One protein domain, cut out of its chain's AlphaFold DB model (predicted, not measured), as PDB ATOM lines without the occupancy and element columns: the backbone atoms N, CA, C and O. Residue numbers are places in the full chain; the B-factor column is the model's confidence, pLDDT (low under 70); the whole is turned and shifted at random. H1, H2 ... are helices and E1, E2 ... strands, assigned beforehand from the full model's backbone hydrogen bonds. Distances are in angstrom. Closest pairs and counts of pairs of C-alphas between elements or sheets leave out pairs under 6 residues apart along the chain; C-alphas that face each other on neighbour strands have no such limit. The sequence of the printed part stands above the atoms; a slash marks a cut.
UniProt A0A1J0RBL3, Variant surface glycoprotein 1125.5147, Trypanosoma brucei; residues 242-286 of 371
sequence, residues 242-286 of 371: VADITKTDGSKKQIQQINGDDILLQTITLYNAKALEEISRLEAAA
ATOM      1  N   VAL A 242     -38.420  -8.732  37.943       92.25
ATOM      2  CA  VAL A 242     -37.251  -7.864  37.990       92.25
ATOM      3  C   VAL A 242     -37.303  -6.836  36.867       92.25
ATOM      4  O   VAL A 242     -38.027  -7.007  35.884       92.25
ATOM      5  N   ALA A 243     -36.569  -5.735  37.026       90.88
ATOM      6  CA  ALA A 243     -36.461  -4.714  35.987       90.88
ATOM      7  C   ALA A 243     -35.926  -5.322  34.679       90.88
ATOM      8  O   ALA A 243     -34.935  -6.056  34.689       90.88
ATOM      9  N   ASP A 244     -36.560  -5.001  33.553       91.75
ATOM     10  CA  ASP A 244     -36.069  -5.400  32.241       91.75
ATOM     11  C   ASP A 244     -34.959  -4.454  31.788       91.75
ATOM     12  O   ASP A 244     -35.203  -3.451  31.128       91.75
ATOM     13  N   ILE A 245     -33.717  -4.791  32.140       88.75
ATOM     14  CA  ILE A 245     -32.545  -3.952  31.850       88.75
ATOM     15  C   ILE A 245     -32.257  -3.759  30.353       88.75
ATOM     16  O   ILE A 245     -31.456  -2.905  29.992       88.75
ATOM     17  N   THR A 246     -32.896  -4.541  29.477       87.38
ATOM     18  CA  THR A 246     -32.774  -4.366  28.021       87.38
ATOM     19  C   THR A 246     -33.664  -3.246  27.484       87.38
ATOM     20  O   THR A 246     -33.581  -2.897  26.308       87.38
ATOM     21  N   LYS A 247     -34.510  -2.670  28.342       87.94
ATOM     22  CA  LYS A 247     -35.434  -1.592  28.011       87.94
ATOM     23  C   LYS A 247     -35.239  -0.426  28.970       87.94
ATOM     24  O   LYS A 247     -34.895  -0.584  30.136       87.94
ATOM     25  N   THR A 248     -35.494   0.775  28.471       84.12
ATOM     26  CA  THR A 248     -35.357   2.023  29.237       84.12
ATOM     27  C   THR A 248     -36.691   2.541  29.772       84.12
ATOM     28  O   THR A 248     -36.736   3.599  30.389       84.12
ATOM     29  N   ASP A 249     -37.787   1.824  29.526       87.62
ATOM     30  CA  ASP A 249     -39.160   2.223  29.864       87.62
ATOM     31  C   ASP A 249     -39.584   1.825  31.289       87.62
ATOM     32  O   ASP A 249     -40.729   2.036  31.684       87.62
ATOM     33  N   GLY A 250     -38.671   1.240  32.071       82.06
ATOM     34  CA  GLY A 250     -38.960   0.754  33.421       82.06
ATOM     35  C   GLY A 250     -39.848  -0.491  33.454       82.06
ATOM     36  O   GLY A 250     -40.369  -0.838  34.518       82.06
ATOM     37  N   SER A 251     -40.032  -1.166  32.315       91.25
ATOM     38  CA  SER A 251     -40.761  -2.427  32.255       91.25
ATOM     39  C   SER A 251     -40.109  -3.509  33.119       91.25
ATOM     40  O   SER A 251     -38.938  -3.446  33.506       91.25
ATOM     41  N   LYS A 252     -40.915  -4.511  33.465       93.12
ATOM     42  CA  LYS A 252     -40.502  -5.657  34.270       93.12
ATOM     43  C   LYS A 252     -40.662  -6.942  33.476       93.12
ATOM     44  O   LYS A 252     -41.508  -7.029  32.586       93.12
ATOM     45  N   LYS A 253     -39.880  -7.949  33.845       92.94
ATOM     46  CA  LYS A 253     -40.006  -9.326  33.362       92.94
ATOM     47  C   LYS A 253     -39.757 -10.306  34.495       92.94
ATOM     48  O   LYS A 253     -39.107  -9.972  35.483       92.94
ATOM     49  N   GLN A 254     -40.273 -11.517  34.357       94.50
ATOM     50  CA  GLN A 254     -39.996 -12.585  35.312       94.50
ATOM     51  C   GLN A 254     -38.553 -13.076  35.154       94.50
ATOM     52  O   GLN A 254     -38.031 -13.082  34.039       94.50
ATOM     53  N   ILE A 255     -37.921 -13.545  36.235       92.56
ATOM     54  CA  ILE A 255     -36.551 -14.095  36.183       92.56
ATOM     55  C   ILE A 255     -36.444 -15.217  35.140       92.56
ATOM     56  O   ILE A 255     -35.492 -15.243  34.369       92.56
ATOM     57  N   GLN A 256     -37.451 -16.089  35.032       92.81
ATOM     58  CA  GLN A 256     -37.464 -17.168  34.032       92.81
ATOM     59  C   GLN A 256     -37.500 -16.690  32.568       92.81
ATOM     60  O   GLN A 256     -37.308 -17.493  31.662       92.81
ATOM     61  N   GLN A 257     -37.801 -15.412  32.324       93.62
ATOM     62  CA  GLN A 257     -37.823 -14.804  30.990       93.62
ATOM     63  C   GLN A 257     -36.487 -14.123  30.644       93.62
ATOM     64  O   GLN A 257     -36.360 -13.514  29.579       93.62
ATOM     65  N   ILE A 258     -35.499 -14.172  31.543       90.06
ATOM     66  CA  ILE A 258     -34.148 -13.668  31.294       90.06
ATOM     67  C   ILE A 258     -33.369 -14.729  30.529       90.06
ATOM     68  O   ILE A 258     -33.030 -15.774  31.072       90.06
ATOM     69  N   ASN A 259     -33.054 -14.423  29.275       86.81
ATOM     70  CA  ASN A 259     -32.214 -15.265  28.436       86.81
ATOM     71  C   ASN A 259     -30.813 -14.651  28.372       86.81
ATOM     72  O   ASN A 259     -30.667 -13.564  27.818       86.81
ATOM     73  N   GLY A 260     -29.811 -15.341  28.916       88.31
ATOM     74  CA  GLY A 260     -28.407 -14.919  28.880       88.31
ATOM     75  C   GLY A 260     -27.832 -14.617  30.264       88.31
ATOM     76  O   GLY A 260     -28.387 -13.826  31.033       88.31
ATOM     77  N   ASP A 261     -26.697 -15.247  30.564       88.25
ATOM     78  CA  ASP A 261     -26.000 -15.127  31.850       88.25
ATOM     79  C   ASP A 261     -25.495 -13.697  32.096       88.25
ATOM     80  O   ASP A 261     -25.495 -13.205  33.224       88.25
ATOM     81  N   ASP A 262     -25.116 -12.991  31.030       89.19
ATOM     82  CA  ASP A 262     -24.678 -11.598  31.066       89.19
ATOM     83  C   ASP A 262     -25.813 -10.647  31.475       89.19
ATOM     84  O   ASP A 262     -25.601  -9.735  32.280       89.19
ATOM     85  N   ILE A 263     -27.031 -10.880  30.974       91.69
ATOM     86  CA  ILE A 263     -28.223 -10.102  31.336       91.69
ATOM     87  C   ILE A 263     -28.614 -10.393  32.788       91.69
ATOM     88  O   ILE A 263     -28.966  -9.473  33.537       91.69
ATOM     89  N   LEU A 264     -28.522 -11.655  33.217       90.56
ATOM     90  CA  LEU A 264     -28.780 -12.042  34.603       90.56
ATOM     91  C   LEU A 264     -27.793 -11.355  35.561       90.56
ATOM     92  O   LEU A 264     -28.217 -10.751  36.547       90.56
ATOM     93  N   LEU A 265     -26.499 -11.352  35.233       89.06
ATOM     94  CA  LEU A 265     -25.457 -10.708  36.036       89.06
ATOM     95  C   LEU A 265     -25.632  -9.184  36.128       89.06
ATOM     96  O   LEU A 265     -25.517  -8.599  37.210       89.06
ATOM     97  N   GLN A 266     -25.948  -8.523  35.013       88.62
ATOM     98  CA  GLN A 266     -26.251  -7.088  35.010       88.62
ATOM     99  C   GLN A 266     -27.497  -6.773  35.853       88.62
ATOM    100  O   GLN A 266     -27.519  -5.783  36.588       88.62
ATOM    101  N   THR A 267     -28.508  -7.647  35.819       90.19
ATOM    102  CA  THR A 267     -29.707  -7.512  36.656       90.19
ATOM    103  C   THR A 267     -29.349  -7.626  38.140       90.19
ATOM    104  O   THR A 267     -29.743  -6.764  38.924       90.19
ATOM    105  N   ILE A 268     -28.544  -8.618  38.535       89.19
ATOM    106  CA  ILE A 268     -28.042  -8.751  39.917       89.19
ATOM    107  C   ILE A 268     -27.289  -7.482  40.345       89.19
ATOM    108  O   ILE A 268     -27.530  -6.950  41.429       89.19
ATOM    109  N   THR A 269     -26.433  -6.950  39.472       89.00
ATOM    110  CA  THR A 269     -25.654  -5.730  39.735       89.00
ATOM    111  C   THR A 269     -26.555  -4.521  40.001       89.00
ATOM    112  O   THR A 269     -26.330  -3.789  40.966       89.00
ATOM    113  N   LEU A 270     -27.621  -4.341  39.211       89.38
ATOM    114  CA  LEU A 270     -28.611  -3.282  39.425       89.38
ATOM    115  C   LEU A 270     -29.280  -3.389  40.804       89.38
ATOM    116  O   LEU A 270     -29.440  -2.381  41.491       89.38
ATOM    117  N   TYR A 271     -29.686  -4.590  41.219       89.50
ATOM    118  CA  TYR A 271     -30.345  -4.781  42.515       89.50
ATOM    119  C   TYR A 271     -29.387  -4.628  43.698       89.50
ATOM    120  O   TYR A 271     -29.788  -4.075  44.720       89.50
ATOM    121  N   ASN A 272     -28.121  -5.022  43.547       85.88
ATOM    122  CA  ASN A 272     -27.091  -4.748  44.548       85.88
ATOM    123  C   ASN A 272     -26.881  -3.238  44.730       85.88
ATOM    124  O   ASN A 272     -26.847  -2.762  45.863       85.88
ATOM    125  N   ALA A 273     -26.824  -2.471  43.637       84.94
ATOM    126  CA  ALA A 273     -26.727  -1.012  43.704       84.94
ATOM    127  C   ALA A 273     -27.946  -0.385  44.404       84.94
ATOM    128  O   ALA A 273     -27.779   0.426  45.311       84.94
ATOM    129  N   LYS A 274     -29.167  -0.824  44.061       87.31
ATOM    130  CA  LYS A 274     -30.401  -0.367  44.726       87.31
ATOM    131  C   LYS A 274     -30.428  -0.698  46.218       87.31
ATOM    132  O   LYS A 274     -30.899   0.107  47.014       87.31
ATOM    133  N   ALA A 275     -29.940  -1.875  46.609       86.44
ATOM    134  CA  ALA A 275     -29.869  -2.260  48.013       86.44
ATOM    135  C   ALA A 275     -28.886  -1.370  48.791       86.44
ATOM    136  O   ALA A 275     -29.204  -0.939  49.895       86.44
ATOM    137  N   LEU A 276     -27.723  -1.056  48.208       84.56
ATOM    138  CA  LEU A 276     -26.741  -0.143  48.804       84.56
ATOM    139  C   LEU A 276     -27.272   1.290  48.920       84.56
ATOM    140  O   LEU A 276     -27.054   1.945  49.940       84.56
ATOM    141  N   GLU A 277     -27.990   1.766  47.903       87.38
ATOM    142  CA  GLU A 277     -28.652   3.072  47.931       87.38
ATOM    143  C   GLU A 277     -29.701   3.132  49.049       87.38
ATOM    144  O   GLU A 277     -29.710   4.076  49.837       87.38
ATOM    145  N   GLU A 278     -30.531   2.093  49.185       89.50
ATOM    146  CA  GLU A 278     -31.538   2.022  50.244       89.50
ATOM    147  C   GLU A 278     -30.909   1.940  51.639       89.50
ATOM    148  O   GLU A 278     -31.371   2.618  52.553       89.50
ATOM    149  N   ILE A 279     -29.830   1.168  51.812       86.00
ATOM    150  CA  ILE A 279     -29.068   1.136  53.070       86.00
ATOM    151  C   ILE A 279     -28.560   2.539  53.408       86.00
ATOM    152  O   ILE A 279     -28.829   3.034  54.501       86.00
ATOM    153  N   SER A 280     -27.919   3.214  52.451       85.81
ATOM    154  CA  SER A 280     -27.389   4.571  52.643       85.81
ATOM    155  C   SER A 280     -28.498   5.562  53.016       85.81
ATOM    156  O   SER A 280     -28.335   6.396  53.907       85.81
ATOM    157  N   ARG A 281     -29.668   5.448  52.374       91.31
ATOM    158  CA  ARG A 281     -30.848   6.269  52.668       91.31
ATOM    159  C   ARG A 281     -31.381   6.017  54.079       91.31
ATOM    160  O   ARG A 281     -31.727   6.965  54.782       91.31
ATOM    161  N   LEU A 282     -31.460   4.754  54.498       89.06
ATOM    162  CA  LEU A 282     -31.922   4.373  55.833       89.06
ATOM    163  C   LEU A 282     -30.940   4.810  56.927       89.06
ATOM    164  O   LEU A 282     -31.384   5.251  57.984       89.06
ATOM    165  N   GLU A 283     -29.632   4.740  56.674       87.81
ATOM    166  CA  GLU A 283     -28.595   5.239  57.584       87.81
ATOM    167  C   GLU A 283     -28.683   6.758  57.759       87.81
ATOM    168  O   GLU A 283     -28.694   7.246  58.891       87.81
ATOM    169  N   ALA A 284     -28.845   7.506  56.663       86.44
ATOM    170  CA  ALA A 284     -29.062   8.949  56.716       86.44
ATOM    171  C   ALA A 284     -30.339   9.301  57.503       86.44
ATOM    172  O   ALA A 284     -30.303  10.124  58.417       86.44
ATOM    173  N   ALA A 285     -31.452   8.610  57.234       84.88
ATOM    174  CA  ALA A 285     -32.707   8.810  57.959       84.88
ATOM    175  C   ALA A 285     -32.612   8.424  59.450       84.88
ATOM    176  O   ALA A 285     -33.308   8.997  60.291       84.88
ATOM    177  N   ALA A 286     -31.769   7.450  59.801       81.25
ATOM    178  CA  ALA A 286     -31.501   7.083  61.187       81.25
ATOM    179  C   ALA A 286     -30.640   8.134  61.906       81.25
ATOM    180  O   ALA A 286     -30.878   8.387  63.087       81.25
TER     181      ALA A 286
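What this domain is: This is residues 242 to 286 of the 371 residues of the protein "Variant surface glycoprotein 1125.5147" of Trypanosoma brucei (UniProt A0A1J0RBL3). Picture one long helix, H1, whose far part, residues 272 to 286, sticks out from a small head in which looping residues and the short strand E1 lie beside its first part. The printed part has 45 residues, with one named strand and then one named helix, mostly helix by class. It is loose, with a radius of gyration of the C-alphas of 12.8 A, and elongated, spanning 39 by 21 by 15 A.

How they stand to each other: Start at residues 242 to 243, which pair antiparallel with residues 252 to 253 of E1, residues 252 to 254. E1 pairs with no named strand. A short link of 6 residues leads to H1, residues 261 to 286. E1 and H1 are apart. Every O i to N i+4 pair in H1 is within hydrogen-bond range.

Where its parts are: Find C-alpha 252 at (-40.502, -5.657, 34.270), where E1 begins. From C-alpha 261 at (-26.000, -15.127, 31.850), H1 runs 37.2 A to C-alpha 286 at (-31.501, 7.083, 61.187).

The domain as a whole: The C-alphas of Asn 259 and Ala 286, 39.7 A apart, are the two farthest apart. The printed part has no cut, and no printed residue is under 70 in pLDDT.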